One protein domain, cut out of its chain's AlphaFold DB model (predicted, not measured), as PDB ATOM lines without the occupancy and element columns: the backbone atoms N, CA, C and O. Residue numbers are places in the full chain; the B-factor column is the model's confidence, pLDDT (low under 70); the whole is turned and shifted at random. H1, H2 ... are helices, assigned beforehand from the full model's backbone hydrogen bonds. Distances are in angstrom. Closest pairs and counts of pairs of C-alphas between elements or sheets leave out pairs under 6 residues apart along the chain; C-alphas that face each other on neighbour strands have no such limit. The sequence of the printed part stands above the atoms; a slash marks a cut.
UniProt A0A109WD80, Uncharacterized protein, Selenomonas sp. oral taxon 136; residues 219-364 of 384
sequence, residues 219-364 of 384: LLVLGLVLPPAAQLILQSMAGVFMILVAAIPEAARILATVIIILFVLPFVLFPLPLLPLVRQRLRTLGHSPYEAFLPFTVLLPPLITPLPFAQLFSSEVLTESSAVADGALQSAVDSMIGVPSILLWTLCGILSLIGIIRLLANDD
ATOM      1  N   LEU A 219      -1.163  20.262  43.219       90.19
ATOM      2  CA  LEU A 219      -1.280  21.434  42.346       90.19
ATOM      3  C   LEU A 219       0.017  21.737  41.593       90.19
ATOM      4  O   LEU A 219      -0.041  22.051  40.411       90.19
ATOM      5  N   LEU A 220       1.181  21.592  42.234       90.94
ATOM      6  CA  LEU A 220       2.468  21.717  41.551       90.94
ATOM      7  C   LEU A 220       2.621  20.674  40.441       90.94
ATOM      8  O   LEU A 220       2.978  21.020  39.320       90.94
ATOM      9  N   VAL A 221       2.383  19.397  40.752       89.00
ATOM     10  CA  VAL A 221       2.546  18.309  39.776       89.00
ATOM     11  C   VAL A 221       1.617  18.526  38.590       89.00
ATOM     12  O   VAL A 221       2.062  18.453  37.447       89.00
ATOM     13  N   LEU A 222       0.351  18.847  38.841       84.81
ATOM     14  CA  LEU A 222      -0.584  19.152  37.767       84.81
ATOM     15  C   LEU A 222      -0.147  20.400  36.994       84.81
ATOM     16  O   LEU A 222      -0.201  20.393  35.770       84.81
ATOM     17  N   GLY A 223       0.301  21.451  37.682       79.12
ATOM     18  CA  GLY A 223       0.727  22.712  37.072       79.12
ATOM     19  C   GLY A 223       1.959  22.572  36.181       79.12
ATOM     20  O   GLY A 223       2.099  23.304  35.210       79.12
ATOM     21  N   LEU A 224       2.830  21.605  36.472       83.62
ATOM     22  CA  LEU A 224       4.007  21.303  35.659       83.62
ATOM     23  C   LEU A 224       3.720  20.321  34.522       83.62
ATOM     24  O   LEU A 224       4.358  20.409  33.482       83.62
ATOM     25  N   VAL A 225       2.811  19.363  34.718       81.88
ATOM     26  CA  VAL A 225       2.567  18.284  33.746       81.88
ATOM     27  C   VAL A 225       1.483  18.663  32.744       81.88
ATOM     28  O   VAL A 225       1.626  18.388  31.554       81.88
ATOM     29  N   LEU A 226       0.398  19.284  33.210       74.19
ATOM     30  CA  LEU A 226      -0.787  19.498  32.389       74.19
ATOM     31  C   LEU A 226      -0.564  20.530  31.275       74.19
ATOM     32  O   LEU A 226      -0.930  20.209  30.149       74.19
ATOM     33  N   PRO A 227       0.062  21.705  31.505       71.81
ATOM     34  CA  PRO A 227       0.264  22.673  30.428       71.81
ATOM     35  C   PRO A 227       1.175  22.155  29.305       71.81
ATOM     36  O   PRO A 227       0.760  22.248  28.153       71.81
ATOM     37  N   PRO A 228       2.345  21.531  29.569       69.94
ATOM     38  CA  PRO A 228       3.163  20.955  28.501       69.94
ATOM     39  C   PRO A 228       2.482  19.792  27.782       69.94
ATOM     40  O   PRO A 228       2.595  19.683  26.564       69.94
ATOM     41  N   ALA A 229       1.754  18.932  28.506       71.69
ATOM     42  CA  ALA A 229       1.003  17.842  27.888       71.69
ATOM     43  C   ALA A 229      -0.116  18.379  26.985       71.69
ATOM     44  O   ALA A 229      -0.244  17.944  25.842       71.69
ATOM     45  N   ALA A 230      -0.881  19.361  27.468       66.31
ATOM     46  CA  ALA A 230      -1.913  20.037  26.693       66.31
ATOM     47  C   ALA A 230      -1.312  20.740  25.471       66.31
ATOM     48  O   ALA A 230      -1.836  20.586  24.375       66.31
ATOM     49  N   GLN A 231      -0.184  21.438  25.627       67.19
ATOM     50  CA  GLN A 231       0.504  22.121  24.532       67.19
ATOM     51  C   GLN A 231       1.029  21.139  23.480       67.19
ATOM     52  O   GLN A 231       0.861  21.387  22.291       67.19
ATOM     53  N   LEU A 232       1.616  20.009  23.886       74.44
ATOM     54  CA  LEU A 232       2.106  18.989  22.957       74.44
ATOM     55  C   LEU A 232       0.959  18.375  22.144       74.44
ATOM     56  O   LEU A 232       1.067  18.235  20.923       74.44
ATOM     57  N   ILE A 233      -0.148  18.035  22.812       71.00
ATOM     58  CA  ILE A 233      -1.354  17.520  22.153       71.00
ATOM     59  C   ILE A 233      -1.911  18.585  21.207       71.00
ATOM     60  O   ILE A 233      -2.150  18.295  20.039       71.00
ATOM     61  N   LEU A 234      -2.050  19.825  21.676       64.62
ATOM     62  CA  LEU A 234      -2.601  20.931  20.902       64.62
ATOM     63  C   LEU A 234      -1.761  21.242  19.668       64.62
ATOM     64  O   LEU A 234      -2.314  21.397  18.589       64.62
ATOM     65  N   GLN A 235      -0.439  21.295  19.799       66.12
ATOM     66  CA  GLN A 235       0.462  21.580  18.684       66.12
ATOM     67  C   GLN A 235       0.448  20.445  17.653       66.12
ATOM     68  O   GLN A 235       0.454  20.701  16.450       66.12
ATOM     69  N   SER A 236       0.334  19.198  18.116       69.00
ATOM     70  CA  SER A 236       0.152  18.037  17.239       69.00
ATOM     71  C   SER A 236      -1.190  18.097  16.502       69.00
ATOM     72  O   SER A 236      -1.247  17.882  15.292       69.00
ATOM     73  N   MET A 237      -2.271  18.448  17.206       65.25
ATOM     74  CA  MET A 237      -3.598  18.601  16.609       65.25
ATOM     75  C   MET A 237      -3.669  19.798  15.658       65.25
ATOM     76  O   MET A 237      -4.264  19.662  14.598       65.25
ATOM     77  N   ALA A 238      -3.022  20.921  15.972       61.75
ATOM     78  CA  ALA A 238      -2.935  22.104  15.117       61.75
ATOM     79  C   ALA A 238      -2.182  21.816  13.803       61.75
ATOM     80  O   ALA A 238      -2.561  22.309  12.744       61.75
ATOM     81  N   GLY A 239      -1.150  20.967  13.836       65.19
ATOM     82  CA  GLY A 239      -0.470  20.515  12.619       65.19
ATOM     83  C   GLY A 239      -1.384  19.689  11.705       65.19
ATOM     84  O   GLY A 239      -1.483  19.962  10.510       65.19
ATOM     85  N   VAL A 240      -2.109  18.719  12.272       65.50
ATOM     86  CA  VAL A 240      -3.089  17.897  11.533       65.50
ATOM     87  C   VAL A 240      -4.277  18.743  11.051       65.50
ATOM     88  O   VAL A 240      -4.790  18.539   9.953       65.50
ATOM     89  N   PHE A 241      -4.672  19.741  11.843       63.03
ATOM     90  CA  PHE A 241      -5.737  20.703  11.562       63.03
ATOM     91  C   PHE A 241      -5.476  21.508  10.296       63.03
ATOM     92  O   PHE A 241      -6.357  21.594   9.445       63.03
ATOM     93  N   MET A 242      -4.271  22.068  10.152       61.41
ATOM     94  CA  MET A 242      -3.917  22.892   8.989       61.41
ATOM     95  C   MET A 242      -4.028  22.097   7.684       61.41
ATOM     96  O   MET A 242      -4.451  22.628   6.662       61.41
ATOM     97  N   ILE A 243      -3.708  20.801   7.734       66.44
ATOM     98  CA  ILE A 243      -3.817  19.884   6.595       66.44
ATOM     99  C   ILE A 243      -5.288  19.545   6.302       66.44
ATOM    100  O   ILE A 243      -5.691  19.499   5.142       66.44
ATOM    101  N   LEU A 244      -6.107  19.334   7.338       64.31
ATOM    102  CA  LEU A 244      -7.517  18.966   7.187       64.31
ATOM    103  C   LEU A 244      -8.391  20.140   6.721       64.31
ATOM    104  O   LEU A 244      -9.250  19.944   5.865       64.31
ATOM    105  N   VAL A 245      -8.150  21.354   7.225       60.31
ATOM    106  CA  VAL A 245      -8.844  22.580   6.784       60.31
ATOM    107  C   VAL A 245      -8.506  22.915   5.333       60.31
ATOM    108  O   VAL A 245      -9.384  23.336   4.586       60.31
ATOM    109  N   ALA A 246      -7.269  22.654   4.897       62.78
ATOM    110  CA  ALA A 246      -6.892  22.785   3.491       62.78
ATOM    111  C   ALA A 246      -7.629  21.788   2.570       62.78
ATOM    112  O   ALA A 246      -7.751  22.045   1.374       62.78
ATOM    113  N   ALA A 247      -8.123  20.666   3.109       67.81
ATOM    114  CA  ALA A 247      -8.819  19.626   2.351       67.81
ATOM    115  C   ALA A 247     -10.355  19.730   2.416       67.81
ATOM    116  O   ALA A 247     -11.030  19.382   1.449       67.81
ATOM    117  N   ILE A 248     -10.922  20.175   3.544       68.00
ATOM    118  CA  ILE A 248     -12.371  20.280   3.767       68.00
ATOM    119  C   ILE A 248     -12.661  21.583   4.537       68.00
ATOM    120  O   ILE A 248     -12.452  21.624   5.751       68.00
ATOM    121  N   PRO A 249     -13.200  22.627   3.879       59.56
ATOM    122  CA  PRO A 249     -13.507  23.909   4.519       59.56
ATOM    123  C   PRO A 249     -14.476  23.777   5.707       59.56
ATOM    124  O   PRO A 249     -14.285  24.413   6.740       59.56
ATOM    125  N   GLU A 250     -15.453  22.865   5.619       55.75
ATOM    126  CA  GLU A 250     -16.438  22.622   6.689       55.75
ATOM    127  C   GLU A 250     -15.895  21.866   7.905       55.75
ATOM    128  O   GLU A 250     -16.528  21.835   8.965       55.75
ATOM    129  N   ALA A 251     -14.688  21.296   7.806       55.12
ATOM    130  CA  ALA A 251     -14.014  20.724   8.964       55.12
ATOM    131  C   ALA A 251     -13.629  21.810   9.981       55.12
ATOM    132  O   ALA A 251     -13.513  21.501  11.163       55.12
ATOM    133  N   ALA A 252     -13.509  23.080   9.573       52.62
ATOM    134  CA  ALA A 252     -13.159  24.185  10.463       52.62
ATOM    135  C   ALA A 252     -14.155  24.363  11.636       52.62
ATOM    136  O   ALA A 252     -13.720  24.613  12.762       52.62
ATOM    137  N   ARG A 253     -15.468  24.146  11.415       49.12
ATOM    138  CA  ARG A 253     -16.550  24.332  12.417       49.12
ATOM    139  C   ARG A 253     -16.463  23.339  13.581       49.12
ATOM    140  O   ARG A 253     -16.484  23.709  14.757       49.12
ATOM    141  N   ILE A 254     -16.358  22.053  13.247       53.19
ATOM    142  CA  ILE A 254     -16.251  20.958  14.229       53.19
ATOM    143  C   ILE A 254     -14.954  21.114  15.028       53.19
ATOM    144  O   ILE A 254     -14.890  20.837  16.224       53.19
ATOM    145  N   LEU A 255     -13.921  21.613  14.366       52.81
ATOM    146  CA  LEU A 255     -12.558  21.554  14.838       52.81
ATOM    147  C   LEU A 255     -12.175  22.754  15.722       52.81
ATOM    148  O   LEU A 255     -11.476  22.554  16.712       52.81
ATOM    149  N   ALA A 256     -12.716  23.953  15.479       51.03
ATOM    150  CA  ALA A 256     -12.623  25.085  16.411       51.03
ATOM    151  C   ALA A 256     -13.330  24.795  17.749       51.03
ATOM    152  O   ALA A 256     -12.791  25.074  18.821       51.03
ATOM    153  N   THR A 257     -14.493  24.137  17.699       53.28
ATOM    154  CA  THR A 257     -15.225  23.689  18.896       53.28
ATOM    155  C   THR A 257     -14.422  22.647  19.681       53.28
ATOM    156  O   THR A 257     -14.294  22.749  20.902       53.28
ATOM    157  N   VAL A 258     -13.816  21.676  18.987       56.19
ATOM    158  CA  VAL A 258     -12.920  20.684  19.602       56.19
ATOM    159  C   VAL A 258     -11.693  21.356  20.213       56.19
ATOM    160  O   VAL A 258     -11.339  21.007  21.332       56.19
ATOM    161  N   ILE A 259     -11.077  22.340  19.551       54.25
ATOM    162  CA  ILE A 259      -9.919  23.073  20.083       54.25
ATOM    163  C   ILE A 259     -10.288  23.844  21.349       54.25
ATOM    164  O   ILE A 259      -9.568  23.732  22.331       54.25
ATOM    165  N   ILE A 260     -11.406  24.572  21.377       53.84
ATOM    166  CA  ILE A 260     -11.827  25.330  22.567       53.84
ATOM    167  C   ILE A 260     -12.147  24.384  23.725       53.84
ATOM    168  O   ILE A 260     -11.701  24.620  24.845       53.84
ATOM    169  N   ILE A 261     -12.850  23.278  23.471       57.75
ATOM    170  CA  ILE A 261     -13.118  22.265  24.499       57.75
ATOM    171  C   ILE A 261     -11.801  21.651  24.985       57.75
ATOM    172  O   ILE A 261     -11.579  21.564  26.186       57.75
ATOM    173  N   LEU A 262     -10.889  21.277  24.091       57.16
ATOM    174  CA  LEU A 262      -9.616  20.650  24.452       57.16
ATOM    175  C   LEU A 262      -8.615  21.639  25.078       57.16
ATOM    176  O   LEU A 262      -7.731  21.216  25.815       57.16
ATOM    177  N   PHE A 263      -8.760  22.941  24.821       57.06
ATOM    178  CA  PHE A 263      -7.936  24.017  25.375       57.06
ATOM    179  C   PHE A 263      -8.457  24.505  26.724       57.06
ATOM    180  O   PHE A 263      -7.668  24.763  27.619       57.06
ATOM    181  N   VAL A 264      -9.772  24.620  26.902       60.78
ATOM    182  CA  VAL A 264     -10.372  25.150  28.133       60.78
ATOM    183  C   VAL A 264     -10.599  24.028  29.144       60.78
ATOM    184  O   VAL A 264     -10.219  24.163  30.307       60.78
ATOM    185  N   LEU A 265     -11.138  22.879  28.725       64.62
ATOM    186  CA  LEU A 265     -11.564  21.815  29.639       64.62
ATOM    187  C   LEU A 265     -10.428  21.278  30.529       64.62
ATOM    188  O   LEU A 265     -10.659  21.162  31.731       64.62
ATOM    189  N   PRO A 266      -9.196  21.008  30.048       63.59
ATOM    190  CA  PRO A 266      -8.121  20.554  30.932       63.59
ATOM    191  C   PRO A 266      -7.763  21.582  32.012       63.59
ATOM    192  O   PRO A 266      -7.545  21.209  33.164       63.59
ATOM    193  N   PHE A 267      -7.767  22.875  31.677       63.06
ATOM    194  CA  PHE A 267      -7.475  23.948  32.631       63.06
ATOM    195  C   PHE A 267      -8.625  24.172  33.617       63.06
ATOM    196  O   PHE A 267      -8.379  24.489  34.779       63.06
ATOM    197  N   VAL A 268      -9.870  23.935  33.199       65.81
ATOM    198  CA  VAL A 268     -11.047  24.001  34.079       65.81
ATOM    199  C   VAL A 268     -11.135  22.790  35.002       65.81
ATOM    200  O   VAL A 268     -11.483  22.926  36.168       65.81
ATOM    201  N   LEU A 269     -10.787  21.593  34.535       69.88
ATOM    202  CA  LEU A 269     -10.804  20.378  35.359       69.88
ATOM    203  C   LEU A 269      -9.557  20.240  36.247       69.88
ATOM    204  O   LEU A 269      -9.485  19.325  37.068       69.88
ATOM    205  N   PHE A 270      -8.603  21.165  36.124       72.31
ATOM    206  CA  PHE A 270      -7.330  21.172  36.837       72.31
ATOM    207  C   PHE A 270      -7.425  20.939  38.354       72.31
ATOM    208  O   PHE A 270      -6.622  20.169  38.870       72.31
ATOM    209  N   PRO A 271      -8.367  21.517  39.121       76.44
ATOM    210  CA  PRO A 271      -8.401  21.276  40.560       76.44
ATOM    211  C   PRO A 271      -9.150  19.990  40.945       76.44
ATOM    212  O   PRO A 271      -9.036  19.570  42.096       76.44
ATOM    213  N   LEU A 272      -9.867  19.310  40.036       83.19
ATOM    214  CA  LEU A 272     -10.641  18.097  40.366       83.19
ATOM    215  C   LEU A 272      -9.829  16.973  41.025       83.19
ATOM    216  O   LEU A 272     -10.370  16.308  41.914       83.19
ATOM    217  N   PRO A 273      -8.543  16.751  40.693       85.75
ATOM    218  CA  PRO A 273      -7.734  15.752  41.385       85.75
ATOM    219  C   PRO A 273      -7.537  16.022  42.887       85.75
ATOM    220  O   PRO A 273      -7.130  15.113  43.603       85.75
ATOM    221  N   LEU A 274      -7.882  17.213  43.399       88.25
ATOM    222  CA  LEU A 274      -7.925  17.510  44.838       88.25
ATOM    223  C   LEU A 274      -9.146  16.909  45.554       88.25
ATOM    224  O   LEU A 274      -9.168  16.870  46.787       88.25
ATOM    225  N   LEU A 275     -10.162  16.435  44.826       91.12
ATOM    226  CA  LEU A 275     -11.414  15.933  45.401       91.12
ATOM    227  C   LEU A 275     -11.213  14.853  46.485       91.12
ATOM    228  O   LEU A 275     -11.859  14.962  47.531       91.12
ATOM    229  N   PRO A 276     -10.330  13.844  46.324       90.00
ATOM    230  CA  PRO A 276     -10.093  12.850  47.371       90.00
ATOM    231  C   PRO A 276      -9.591  13.482  48.677       90.00
ATOM    232  O   PRO A 276     -10.099  13.155  49.750       90.00
ATOM    233  N   LEU A 277      -8.665  14.444  48.583       91.19
ATOM    234  CA  LEU A 277      -8.103  15.166  49.729       91.19
ATOM    235  C   LEU A 277      -9.153  16.041  50.420       91.19
ATOM    236  O   LEU A 277      -9.235  16.057  51.648       91.19
ATOM    237  N   VAL A 278      -9.989  16.734  49.640       91.62
ATOM    238  CA  VAL A 278     -11.102  17.544  50.158       91.62
ATOM    239  C   VAL A 278     -12.090  16.664  50.922       91.62
ATOM    240  O   VAL A 278     -12.469  16.995  52.043       91.62
ATOM    241  N   ARG A 279     -12.461  15.498  50.377       91.75
ATOM    242  CA  ARG A 279     -13.381  14.564  51.050       91.75
ATOM    243  C   ARG A 279     -12.791  13.993  52.337       91.75
ATOM    244  O   ARG A 279     -13.510  13.894  53.330       91.75
ATOM    245  N   GLN A 280     -11.503  13.644  52.349       89.75
ATOM    246  CA  GLN A 280     -10.816  13.229  53.579       89.75
ATOM    247  C   GLN A 280     -10.827  14.347  54.630       89.75
ATOM    248  O   GLN A 280     -11.074  14.088  55.811       89.75
ATOM    249  N   ARG A 281     -10.589  15.599  54.216       91.25
ATOM    250  CA  ARG A 281     -10.576  16.746  55.130       91.25
ATOM    251  C   ARG A 281     -11.961  17.032  55.703       91.25
ATOM    252  O   ARG A 281     -12.076  17.166  56.916       91.25
ATOM    253  N   LEU A 282     -13.008  17.021  54.876       90.56
ATOM    254  CA  LEU A 282     -14.396  17.174  55.332       90.56
ATOM    255  C   LEU A 282     -14.776  16.108  56.359       90.56
ATOM    256  O   LEU A 282     -15.299  16.444  57.414       90.56
ATOM    257  N   ARG A 283     -14.422  14.840  56.110       89.25
ATOM    258  CA  ARG A 283     -14.634  13.758  57.087       89.25
ATOM    259  C   ARG A 283     -13.905  13.998  58.403       89.25
ATOM    260  O   ARG A 283     -14.443  13.684  59.454       89.25
ATOM    261  N   THR A 284     -12.695  14.555  58.344       89.12
ATOM    262  CA  THR A 284     -11.912  14.891  59.547       89.12
ATOM    263  C   THR A 284     -12.604  15.970  60.379       89.12
ATOM    264  O   THR A 284     -12.535  15.930  61.600       89.12
ATOM    265  N   LEU A 285     -13.301  16.897  59.724       87.00
ATOM    266  CA  LEU A 285     -14.074  17.961  60.363       87.00
ATOM    267  C   LEU A 285     -15.512  17.537  60.731       87.00
ATOM    268  O   LEU A 285     -16.265  18.348  61.252       87.00
ATOM    269  N   GLY A 286     -15.916  16.291  60.455       86.56
ATOM    270  CA  GLY A 286     -17.285  15.812  60.699       86.56
ATOM    271  C   GLY A 286     -18.331  16.307  59.690       86.56
ATOM    272  O   GLY A 286     -19.525  16.140  59.916       86.56
ATOM    273  N   HIS A 287     -17.899  16.889  58.569       87.25
ATOM    274  CA  HIS A 287     -18.775  17.419  57.527       87.25
ATOM    275  C   HIS A 287     -19.201  16.367  56.499       87.25
ATOM    276  O   HIS A 287     -18.533  15.350  56.265       87.25
ATOM    277  N   SER A 288     -20.321  16.648  55.834       87.50
ATOM    278  CA  SER A 288     -20.859  15.803  54.771       87.50
ATOM    279  C   SER A 288     -19.944  15.808  53.536       87.50
ATOM    280  O   SER A 288     -19.424  16.858  53.155       87.50
ATOM    281  N   PRO A 289     -19.774  14.674  52.823       84.31
ATOM    282  CA  PRO A 289     -18.975  14.633  51.600       84.31
ATOM    283  C   PRO A 289     -19.551  15.487  50.461       84.31
ATOM    284  O   PRO A 289     -18.814  15.782  49.522       84.31
ATOM    285  N   TYR A 290     -20.833  15.864  50.518       86.94
ATOM    286  CA  TYR A 290     -21.473  16.734  49.524       86.94
ATOM    287  C   TYR A 290     -21.015  18.193  49.635       86.94
ATOM    288  O   TYR A 290     -21.028  18.917  48.643       86.94
ATOM    289  N   GLU A 291     -20.509  18.608  50.800       88.50
ATOM    290  CA  GLU A 291     -19.924  19.942  50.986       88.50
ATOM    291  C   GLU A 291     -18.651  20.144  50.149       88.50
ATOM    292  O   GLU A 291     -18.224  21.278  49.943       88.50
ATOM    293  N   ALA A 292     -18.087  19.068  49.582       87.88
ATOM    294  CA  ALA A 292     -16.987  19.146  48.628       87.88
ATOM    295  C   ALA A 292     -17.349  19.968  47.386       87.88
ATOM    296  O   ALA A 292     -16.447  20.477  46.735       87.88
ATOM    297  N   PHE A 293     -18.633  20.145  47.070       88.00
ATOM    298  CA  PHE A 293     -19.055  21.005  45.970       88.00
ATOM    299  C   PHE A 293     -18.618  22.462  46.162       88.00
ATOM    300  O   PHE A 293     -18.151  23.076  45.210       88.00
ATOM    301  N   LEU A 294     -18.695  22.994  47.391       89.19
ATOM    302  CA  LEU A 294     -18.396  24.398  47.695       89.19
ATOM    303  C   LEU A 294     -17.026  24.855  47.169       89.19
ATOM    304  O   LEU A 294     -17.020  25.752  46.328       89.19
ATOM    305  N   PRO A 295     -15.881  24.249  47.547       87.94
ATOM    306  CA  PRO A 295     -14.569  24.664  47.041       87.94
ATOM    307  C   PRO A 295     -14.426  24.529  45.515       87.94
ATOM    308  O   PRO A 295     -13.641  25.265  44.924       87.94
ATOM    309  N   PHE A 296     -15.194  23.649  44.862       88.88
ATOM    310  CA  PHE A 296     -15.162  23.451  43.407       88.88
ATOM    311  C   PHE A 296     -16.194  24.285  42.633       88.88
ATOM    312  O   PHE A 296     -16.193  24.244  41.406       88.88
ATOM    313  N   THR A 297     -17.039  25.081  43.298       88.31
ATOM    314  CA  THR A 297     -18.034  25.943  42.619       88.31
ATOM    315  C   THR A 297     -17.407  26.908  41.616       88.31
ATOM    316  O   THR A 297     -18.025  27.216  40.600       88.31
ATOM    317  N   VAL A 298     -16.159  27.321  41.846       84.62
ATOM    318  CA  VAL A 298     -15.372  28.178  40.949       84.62
ATOM    319  C   VAL A 298     -15.126  27.563  39.561       84.62
ATOM    320  O   VAL A 298     -14.743  28.263  38.631       84.62
ATOM    321  N   LEU A 299     -15.380  26.263  39.391       84.06
ATOM    322  CA  LEU A 299     -15.291  25.578  38.101       84.06
ATOM    323  C   LEU A 299     -16.518  25.769  37.211       84.06
ATOM    324  O   LEU A 299     -16.427  25.541  36.009       84.06
ATOM    325  N   LEU A 300     -17.659  26.173  37.772       84.31
ATOM    326  CA  LEU A 300     -18.899  26.331  37.010       84.31
ATOM    327  C   LEU A 300     -18.828  27.462  35.973       84.31
ATOM    328  O   LEU A 300     -19.207  27.212  34.828       84.31
ATOM    329  N   PRO A 301     -18.331  28.674  36.301       81.44
ATOM    330  CA  PRO A 301     -18.301  29.759  35.328       81.44
ATOM    331  C   PRO A 301     -17.481  29.417  34.073       81.44
ATOM    332  O   PRO A 301     -18.013  29.589  32.977       81.44
ATOM    333  N   PRO A 302     -16.267  28.836  34.161       73.38
ATOM    334  CA  PRO A 302     -15.540  28.387  32.973       73.38
ATOM    335  C   PRO A 302     -16.162  27.218  32.201       73.38
ATOM    336  O   PRO A 302     -15.700  26.940  31.106       73.38
ATOM    337  N   LEU A 303     -17.147  26.492  32.741       72.75
ATOM    338  CA  LEU A 303     -17.893  25.477  31.978       72.75
ATOM    339  C   LEU A 303     -19.067  26.094  31.210       72.75
ATOM    340  O   LEU A 303     -19.451  25.587  30.161       72.75
ATOM    341  N   ILE A 304     -19.636  27.182  31.734       71.31
ATOM    342  CA  ILE A 304     -20.839  27.831  31.198       71.31
ATOM    343  C   ILE A 304     -20.473  28.962  30.226       71.31
ATOM    344  O   ILE A 304     -21.104  29.114  29.187       71.31
ATOM    345  N   THR A 305     -19.432  29.739  30.526       65.62
ATOM    346  CA  THR A 305     -18.994  30.887  29.708       65.62
ATOM    347  C   THR A 305     -18.343  30.573  28.354       65.62
ATOM    348  O   THR A 305     -18.408  31.447  27.497       65.62
ATOM    349  N   PRO A 306     -17.778  29.382  28.066       58.09
ATOM    350  CA  PRO A 306     -17.293  29.054  26.720       58.09
ATOM    351  C   PRO A 306     -18.395  28.621  25.744       58.09
ATOM    352  O   PRO A 306     -18.133  28.551  24.546       58.09
ATOM    353  N   LEU A 307     -19.613  28.317  26.212       54.09
ATOM    354  CA  LEU A 307     -20.752  27.999  25.333       54.09
ATOM    355  C   LEU A 307     -21.022  29.084  24.271       54.09
ATOM    356  O   LEU A 307     -21.162  28.715  23.106       54.09
ATOM    357  N   PRO A 308     -21.032  30.393  24.599       51.56
ATOM    358  CA  PRO A 308     -21.130  31.444  23.583       51.56
ATOM    359  C   PRO A 308     -19.919  31.493  22.633       51.56
ATOM    360  O   PRO A 308     -20.088  31.810  21.462       51.56
ATOM    361  N   PHE A 309     -18.718  31.093  23.075       47.88
ATOM    362  CA  PHE A 309     -17.534  30.955  22.207       47.88
ATOM    363  C   PHE A 309     -17.688  29.811  21.193       47.88
ATOM    364  O   PHE A 309     -17.332  29.960  20.027       47.88
ATOM    365  N   ALA A 310     -18.259  28.674  21.600       48.16
ATOM    366  CA  ALA A 310     -18.541  27.555  20.697       48.16
ATOM    367  C   ALA A 310     -19.611  27.904  19.641       48.16
ATOM    368  O   ALA A 310     -19.557  27.406  18.517       48.16
ATOM    369  N   GLN A 311     -20.560  28.783  19.981       49.25
ATOM    370  CA  GLN A 311     -21.585  29.284  19.054       49.25
ATOM    371  C   GLN A 311     -21.032  30.266  18.009       49.25
ATOM    372  O   GLN A 311     -21.619  30.410  16.944       49.25
ATOM    373  N   LEU A 312     -19.887  30.885  18.287       43.91
ATOM    374  CA  LEU A 312     -19.204  31.883  17.457       43.91
ATOM    375  C   LEU A 312     -18.466  31.252  16.263       43.91
ATOM    376  O   LEU A 312     -18.453  31.795  15.166       43.91
ATOM    377  N   PHE A 313     -17.916  30.051  16.454       44.22
ATOM    378  CA  PHE A 313     -17.256  29.262  15.401       44.22
ATOM    379  C   PHE A 313     -18.222  28.335  14.643       44.22
ATOM    380  O   PHE A 313     -17.810  27.377  13.987       44.22
ATOM    381  N   SER A 314     -19.522  28.607  14.744       46.12
ATOM    382  CA  SER A 314     -20.583  27.987  13.960       46.12
ATOM    383  C   SER A 314     -20.469  28.416  12.483       46.12
ATOM    384  O   SER A 314     -20.259  29.591  12.205       46.12
ATOM    385  N   SER A 315     -20.613  27.492  11.519       41.97
ATOM    386  CA  SER A 315     -20.415  27.762  10.081       41.97
ATOM    387  C   SER A 315     -21.357  28.825   9.522       41.97
ATOM    388  O   SER A 315     -21.044  29.402   8.492       41.97
ATOM    389  N   GLU A 316     -22.467  29.119  10.201       46.91
ATOM    390  CA  GLU A 316     -23.364  30.224   9.840       46.91
ATOM    391  C   GLU A 316     -22.665  31.587   9.968       46.91
ATOM    392  O   GLU A 316     -22.831  32.430   9.105       46.91
ATOM    393  N   VAL A 317     -21.792  31.767  10.964       45.12
ATOM    394  CA  VAL A 317     -21.082  33.034  11.220       45.12
ATOM    395  C   VAL A 317     -19.804  33.164  10.376       45.12
ATOM    396  O   VAL A 317     -19.423  34.258   9.978       45.12
ATOM    397  N   LEU A 318     -19.141  32.043  10.065       45.00
ATOM    398  CA  LEU A 318     -17.891  32.001   9.284       45.00
ATOM    399  C   LEU A 318     -18.098  32.076   7.759       45.00
ATOM    400  O   LEU A 318     -17.129  32.289   7.031       45.00
ATOM    401  N   THR A 319     -19.327  31.870   7.272       47.75
ATOM    402  CA  THR A 319     -19.673  31.946   5.838       47.75
ATOM    403  C   THR A 319     -20.335  33.267   5.442       47.75
ATOM    404  O   THR A 319     -20.440  33.564   4.250       47.75
ATOM    405  N   GLU A 320     -20.742  34.083   6.415       50.41
ATOM    406  CA  GLU A 320     -21.281  35.419   6.181       50.41
ATOM    407  C   GLU A 320     -20.159  36.467   6.043       50.41
ATOM    408  O   GLU A 320     -19.023  36.266   6.470       50.41
ATOM    409  N   SER A 321     -20.460  37.597   5.388       50.09
ATOM    410  CA  SER A 321     -19.496  38.690   5.170       50.09
ATOM    411  C   SER A 321     -18.809  39.116   6.476       50.09
ATOM    412  O   SER A 321     -19.458  39.096   7.519       50.09
ATOM    413  N   SER A 322     -17.551  39.576   6.416       56.22
ATOM    414  CA  SER A 322     -16.727  39.932   7.591       56.22
ATOM    415  C   SER A 322     -17.449  40.782   8.649       56.22
ATOM    416  O   SER A 322     -17.268  40.558   9.836       56.22
ATOM    417  N   ALA A 323     -18.345  41.683   8.235       55.00
ATOM    418  CA  ALA A 323     -19.136  42.514   9.142       55.00
ATOM    419  C   ALA A 323     -20.126  41.730  10.032       55.00
ATOM    420  O   ALA A 323     -20.415  42.148  11.152       55.00
ATOM    421  N   VAL A 324     -20.665  40.606   9.552       56.31
ATOM    422  CA  VAL A 324     -21.599  39.762  10.316       56.31
ATOM    423  C   VAL A 324     -20.841  38.838  11.269       56.31
ATOM    424  O   VAL A 324     -21.257  38.665  12.416       56.31
ATOM    425  N   ALA A 325     -19.675  38.343  10.840       55.56
ATOM    426  CA  ALA A 325     -18.743  37.623  11.701       55.56
ATOM    427  C   ALA A 325     -18.263  38.489  12.881       55.56
ATOM    428  O   ALA A 325     -18.296  38.039  14.029       55.56
ATOM    429  N   ASP A 326     -17.917  39.753  12.617       57.69
ATOM    430  CA  ASP A 326     -17.525  40.723  13.648       57.69
ATOM    431  C   ASP A 326     -18.683  41.037  14.614       57.69
ATOM    432  O   ASP A 326     -18.486  41.108  15.828       57.69
ATOM    433  N   GLY A 327     -19.918  41.157  14.112       60.97
ATOM    434  CA  GLY A 327     -21.106  41.384  14.945       60.97
ATOM    435  C   GLY A 327     -21.444  40.207  15.870       60.97
ATOM    436  O   GLY A 327     -21.783  40.407  17.040       60.97
ATOM    437  N   ALA A 328     -21.313  38.972  15.381       60.72
ATOM    438  CA  ALA A 328     -21.502  37.767  16.188       60.72
ATOM    439  C   ALA A 328     -20.389  37.594  17.237       60.72
ATOM    440  O   ALA A 328     -20.673  37.199  18.373       60.72
ATOM    441  N   LEU A 329     -19.146  37.944  16.885       60.34
ATOM    442  CA  LEU A 329     -18.016  37.984  17.813       60.34
ATOM    443  C   LEU A 329     -18.275  38.959  18.955       60.34
ATOM    444  O   LEU A 329     -18.169  38.579  20.124       60.34
ATOM    445  N   GLN A 330     -18.700  40.172  18.616       65.62
ATOM    446  CA  GLN A 330     -19.028  41.198  19.592       65.62
ATOM    447  C   GLN A 330     -20.171  40.750  20.515       65.62
ATOM    448  O   GLN A 330     -20.032  40.811  21.731       65.62
ATOM    449  N   SER A 331     -21.250  40.184  19.965       67.69
ATOM    450  CA  SER A 331     -22.387  39.678  20.750       67.69
ATOM    451  C   SER A 331     -22.003  38.551  21.721       67.69
ATOM    452  O   SER A 331     -22.524  38.470  22.836       67.69
ATOM    453  N   ALA A 332     -21.119  37.639  21.317       66.19
ATOM    454  CA  ALA A 332     -20.663  36.554  22.180       66.19
ATOM    455  C   ALA A 332     -19.713  37.052  23.278       66.19
ATOM    456  O   ALA A 332     -19.806  36.584  24.419       66.19
ATOM    457  N   VAL A 333     -18.853  38.027  22.971       67.00
ATOM    458  CA  VAL A 333     -18.036  38.686  23.994       67.00
ATOM    459  C   VAL A 333     -18.922  39.460  24.965       67.00
ATOM    460  O   VAL A 333     -18.783  39.263  26.169       67.00
ATOM    461  N   ASP A 334     -19.887  40.243  24.485       71.88
ATOM    462  CA  ASP A 334     -20.828  40.997  25.324       71.88
ATOM    463  C   ASP A 334     -21.631  40.074  26.258       71.88
ATOM    464  O   ASP A 334     -21.890  40.415  27.413       71.88
ATOM    465  N   SER A 335     -21.964  38.861  25.805       73.31
ATOM    466  CA  SER A 335     -22.556  37.812  26.648       73.31
ATOM    467  C   SER A 335     -21.577  37.289  27.715       73.31
ATOM    468  O   SER A 335     -21.948  37.088  28.875       73.31
ATOM    469  N   MET A 336     -20.303  37.120  27.356       72.88
ATOM    470  CA  MET A 336     -19.240  36.627  28.238       72.88
ATOM    471  C   MET A 336     -18.825  37.633  29.318       72.88
ATOM    472  O   MET A 336     -18.578  37.219  30.453       72.88
ATOM    473  N   ILE A 337     -18.741  38.925  28.997       76.75
ATOM    474  CA  ILE A 337     -18.433  39.994  29.965       76.75
ATOM    475  C   ILE A 337     -19.694  40.661  30.522       76.75
ATOM    476  O   ILE A 337     -19.606  41.561  31.350       76.75
ATOM    477  N   GLY A 338     -20.874  40.203  30.105       81.88
ATOM    478  CA  GLY A 338     -22.153  40.734  30.546       81.88
ATOM    479  C   GLY A 338     -22.425  40.513  32.034       81.88
ATOM    480  O   GLY A 338     -21.862  39.633  32.692       81.88
ATOM    481  N   VAL A 339     -23.371  41.294  32.564       84.44
ATOM    482  CA  VAL A 339     -23.771  41.271  33.981       84.44
ATOM    483  C   VAL A 339     -24.076  39.856  34.511       84.44
ATOM    484  O   VAL A 339     -23.582  39.532  35.594       84.44
ATOM    485  N   PRO A 340     -24.806  38.969  33.795       85.38
ATOM    486  CA  PRO A 340     -25.072  37.612  34.285       85.38
ATOM    487  C   PRO A 340     -23.800  36.777  34.472       85.38
ATOM    488  O   PRO A 340     -23.685  36.040  35.451       85.38
ATOM    489  N   SER A 341     -22.831  36.919  33.566       84.25
ATOM    490  CA  SER A 341     -21.542  36.236  33.663       84.25
ATOM    491  C   SER A 341     -20.734  36.773  34.843       84.25
ATOM    492  O   SER A 341     -20.296  35.997  35.691       84.25
ATOM    493  N   ILE A 342     -20.626  38.098  34.992       87.75
ATOM    494  CA  ILE A 342     -19.947  38.722  36.140       87.75
ATOM    495  C   ILE A 342     -20.548  38.226  37.465       87.75
ATOM    496  O   ILE A 342     -19.814  37.834  38.377       87.75
ATOM    497  N   LEU A 343     -21.878  38.185  37.575       89.88
ATOM    498  CA  LEU A 343     -22.573  37.671  38.760       89.88
ATOM    499  C   LEU A 343     -22.264  36.190  39.012       89.88
ATOM    500  O   LEU A 343     -21.985  35.803  40.145       89.88
ATOM    501  N   LEU A 344     -22.257  35.361  37.969       90.00
ATOM    502  CA  LEU A 344     -21.917  33.943  38.085       90.00
ATOM    503  C   LEU A 344     -20.480  33.746  38.593       90.00
ATOM    504  O   LEU A 344     -20.265  33.010  39.556       90.00
ATOM    505  N   TRP A 345     -19.501  34.430  37.993       90.19
ATOM    506  CA  TRP A 345     -18.095  34.353  38.405       90.19
ATOM    507  C   TRP A 345     -17.888  34.828  39.846       90.19
ATOM    508  O   TRP A 345     -17.210  34.153  40.622       90.19
ATOM    509  N   THR A 346     -18.506  35.948  40.233       90.12
ATOM    510  CA  THR A 346     -18.394  36.489  41.599       90.12
ATOM    511  C   THR A 346     -19.025  35.568  42.641       90.12
ATOM    512  O   THR A 346     -18.377  35.252  43.641       90.12
ATOM    513  N   LEU A 347     -20.245  35.072  42.410       92.31
ATOM    514  CA  LEU A 347     -20.934  34.170  43.340       92.31
ATOM    515  C   LEU A 347     -20.190  32.840  43.503       92.31
ATOM    516  O   LEU A 347     -19.952  32.402  44.630       92.31
ATOM    517  N   CYS A 348     -19.773  32.216  42.399       92.00
ATOM    518  CA  CYS A 348     -18.979  30.988  42.436       92.00
ATOM    519  C   CYS A 348     -17.620  31.203  43.121       92.00
ATOM    520  O   CYS A 348     -17.176  30.345  43.884       92.00
ATOM    521  N   GLY A 349     -16.979  32.357  42.914       89.69
ATOM    522  CA  GLY A 349     -15.747  32.727  43.612       89.69
ATOM    523  C   GLY A 349     -15.936  32.839  45.128       89.69
ATOM    524  O   GLY A 349     -15.170  32.248  45.891       89.69
ATOM    525  N   ILE A 350     -16.990  33.528  45.578       90.81
ATOM    526  CA  ILE A 350     -17.312  33.685  47.007       90.81
ATOM    527  C   ILE A 350     -17.624  32.326  47.649       90.81
ATOM    528  O   ILE A 350     -17.083  32.008  48.710       90.81
ATOM    529  N   LEU A 351     -18.455  31.499  47.009       92.50
ATOM    530  CA  LEU A 351     -18.806  30.165  47.514       92.50
ATOM    531  C   LEU A 351     -17.581  29.246  47.619       92.50
ATOM    532  O   LEU A 351     -17.427  28.536  48.619       92.50
ATOM    533  N   SER A 352     -16.685  29.295  46.632       91.75
ATOM    534  CA  SER A 352     -15.424  28.552  46.657       91.75
ATOM    535  C   SER A 352     -14.515  29.005  47.791       91.75
ATOM    536  O   SER A 352     -14.017  28.166  48.546       91.75
ATOM    537  N   LEU A 353     -14.379  30.315  47.995       90.00
ATOM    538  CA  LEU A 353     -13.596  30.880  49.089       90.00
ATOM    539  C   LEU A 353     -14.148  30.462  50.461       90.00
ATOM    540  O   LEU A 353     -13.378  30.030  51.320       90.00
ATOM    541  N   ILE A 354     -15.471  30.494  50.652       90.75
ATOM    542  CA  ILE A 354     -16.123  29.991  51.872       90.75
ATOM    543  C   ILE A 354     -15.804  28.504  52.081       90.75
ATOM    544  O   ILE A 354     -15.431  28.101  53.186       90.75
ATOM    545  N   GLY A 355     -15.911  27.689  51.027       89.69
ATOM    546  CA  GLY A 355     -15.572  26.266  51.071       89.69
ATOM    547  C   GLY A 355     -14.118  26.019  51.484       89.69
ATOM    548  O   GLY A 355     -13.853  25.192  52.357       89.69
ATOM    549  N   ILE A 356     -13.174  26.771  50.916       89.69
ATOM    550  CA  ILE A 356     -11.744  26.671  51.236       89.69
ATOM    551  C   ILE A 356     -11.472  27.085  52.688       89.69
ATOM    552  O   ILE A 356     -10.765  26.367  53.395       89.69
ATOM    553  N   ILE A 357     -12.051  28.192  53.167       89.81
ATOM    554  CA  ILE A 357     -11.875  28.646  54.558       89.81
ATOM    555  C   ILE A 357     -12.352  27.577  55.543       89.81
ATOM    556  O   ILE A 357     -11.641  27.271  56.499       89.81
ATOM    557  N   ARG A 358     -13.508  26.953  55.285       88.19
ATOM    558  CA  ARG A 358     -14.029  25.862  56.125       88.19
ATOM    559  C   ARG A 358     -13.096  24.654  56.151       88.19
ATOM    560  O   ARG A 358     -12.837  24.108  57.216       88.19
ATOM    561  N   LEU A 359     -12.523  24.265  55.011       89.44
ATOM    562  CA  LEU A 359     -11.543  23.170  54.953       89.44
ATOM    563  C   LEU A 359     -10.260  23.471  55.737       89.44
ATOM    564  O   LEU A 359      -9.598  22.550  56.230       89.44
ATOM    565  N   LEU A 360      -9.903  24.751  55.832       88.75
ATOM    566  CA  LEU A 360      -8.737  25.246  56.555       88.75
ATOM    567  C   LEU A 360      -9.004  25.517  58.040       88.75
ATOM    568  O   LEU A 360      -8.056  25.904  58.730       88.75
ATOM    569  N   ALA A 361     -10.229  25.296  58.532       85.56
ATOM    570  CA  ALA A 361     -10.555  25.376  59.951       85.56
ATOM    571  C   ALA A 361      -9.678  24.421  60.780       85.56
ATOM    572  O   ALA A 361      -9.164  23.417  60.267       85.56
ATOM    573  N   ASN A 362      -9.472  24.763  62.052       78.06
ATOM    574  CA  ASN A 362      -8.717  23.928  62.982       78.06
ATOM    575  C   ASN A 362      -9.489  22.646  63.320       78.06
ATOM    576  O   ASN A 362     -10.685  22.529  63.070       78.06
ATOM    577  N   ASP A 363      -8.774  21.658  63.856       71.31
ATOM    578  CA  ASP A 363      -9.357  20.377  64.249       71.31
ATOM    579  C   ASP A 363     -10.132  20.551  65.576       71.31
ATOM    580  O   ASP A 363      -9.657  20.158  66.641       71.31
ATOM    581  N   ASP A 364     -11.327  21.156  65.519       52.97
ATOM    582  CA  ASP A 364     -12.173  21.489  66.688       52.97
ATOM    583  C   ASP A 364     -12.544  20.273  67.566       52.97
ATOM    584  O   ASP A 364     -12.957  20.421  68.716       52.97
TER     585      ASP A 364
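What this domain is: This is residues 219 to 364 of the 384 residues of an uncharacterized protein of Selenomonas sp. oral taxon 136 (UniProt A0A109WD80). Helices run back and forth along one long axis and make a long, narrow slab of four rows, with H1 along one edge and H7 and H8 along the other. Between these edges, H2 continues past its end into H3 to make one row, and H4, H5 and the short H6 follow one another in the next. The printed part has 146 residues with eight named helices, H1 to H8 in order, and no named strand; the class is all helix. The whole is loose, with a radius of gyration of the C-alphas of 19.6 A, and spans 64 by 35 by 20 A, only just elongated.

Where its parts are: The longest helix, H1, covers residues 219 to 247 and measures 40.7 A, from C-alpha 219 at (-1.280, 21.434, 42.346) to C-alpha 247 at (-8.819, 19.626, 2.351), with a kink of 26 degrees near residue 240. H2 is residues 251 to 268, 25.5 A, and H3 is residues 272 to 284, 19.5 A. H4, residues 289 to 304, 24.4 A, has a kink of 61 degrees near residue 298. H5 is residues 307 to 312 and H6 is residues 315 to 318. H7 is residues 322 to 337, 22.4 A; H8 is residues 339 to 359, 30.3 A, ending at C-alpha 359 (-11.543, 23.170, 54.953).

How they stand to each other: H1 and H2 form a hairpin and touch at a shallow tilt of 2 degrees, opposite ways; their closest C-alphas, of Val 245 and Ala 252, are 5.9 A apart. Residues 264 to 268 of H2 touch residues 299 to 303 of H4, closest C-alphas Val 268 and Leu 299 at 6.1 A. Residues 256 to 260 of H2 only just touch H5, with 3 pairs of C-alphas within 8 A, the closest being Thr 257 and Ala 310 at 5.4 A. H3 and H4 form a hairpin and touch, closest C-alphas Arg 279 and Pro 289 at 5.6 A. H4 and H8 touch at a shallow tilt of 27 degrees, opposite ways, closest C-alphas Pro 295 and Ser 352 at 4.0 A. H5 touches H7, closest C-alphas Pro 308 and Ala 332 at 5.3 A; H6 touches H7, closest C-alphas Val 317 and Ala 325 at 5.2 A. H1 and H8 are apart. Each O i to N i+4 pair is within hydrogen-bond range in H5, H7 and H8; the figures are 22 of 25 in H1, 11 of 14 in H2, 7 of 9 in H3 and 3 of 12 in H4, where 9 of 13 O i to N i+3 pairs are within range, and H6 is too short for an i+4 pair.

The domain as a whole: The two C-alphas farthest apart, of Ala 247 and Asp 364, are 64.5 A apart. The printed part has no cut, and its seven links between helices are tight. The mean pLDDT of the printed part is 72.2; low confidence includes residues 234 to 269 and 305 to 333.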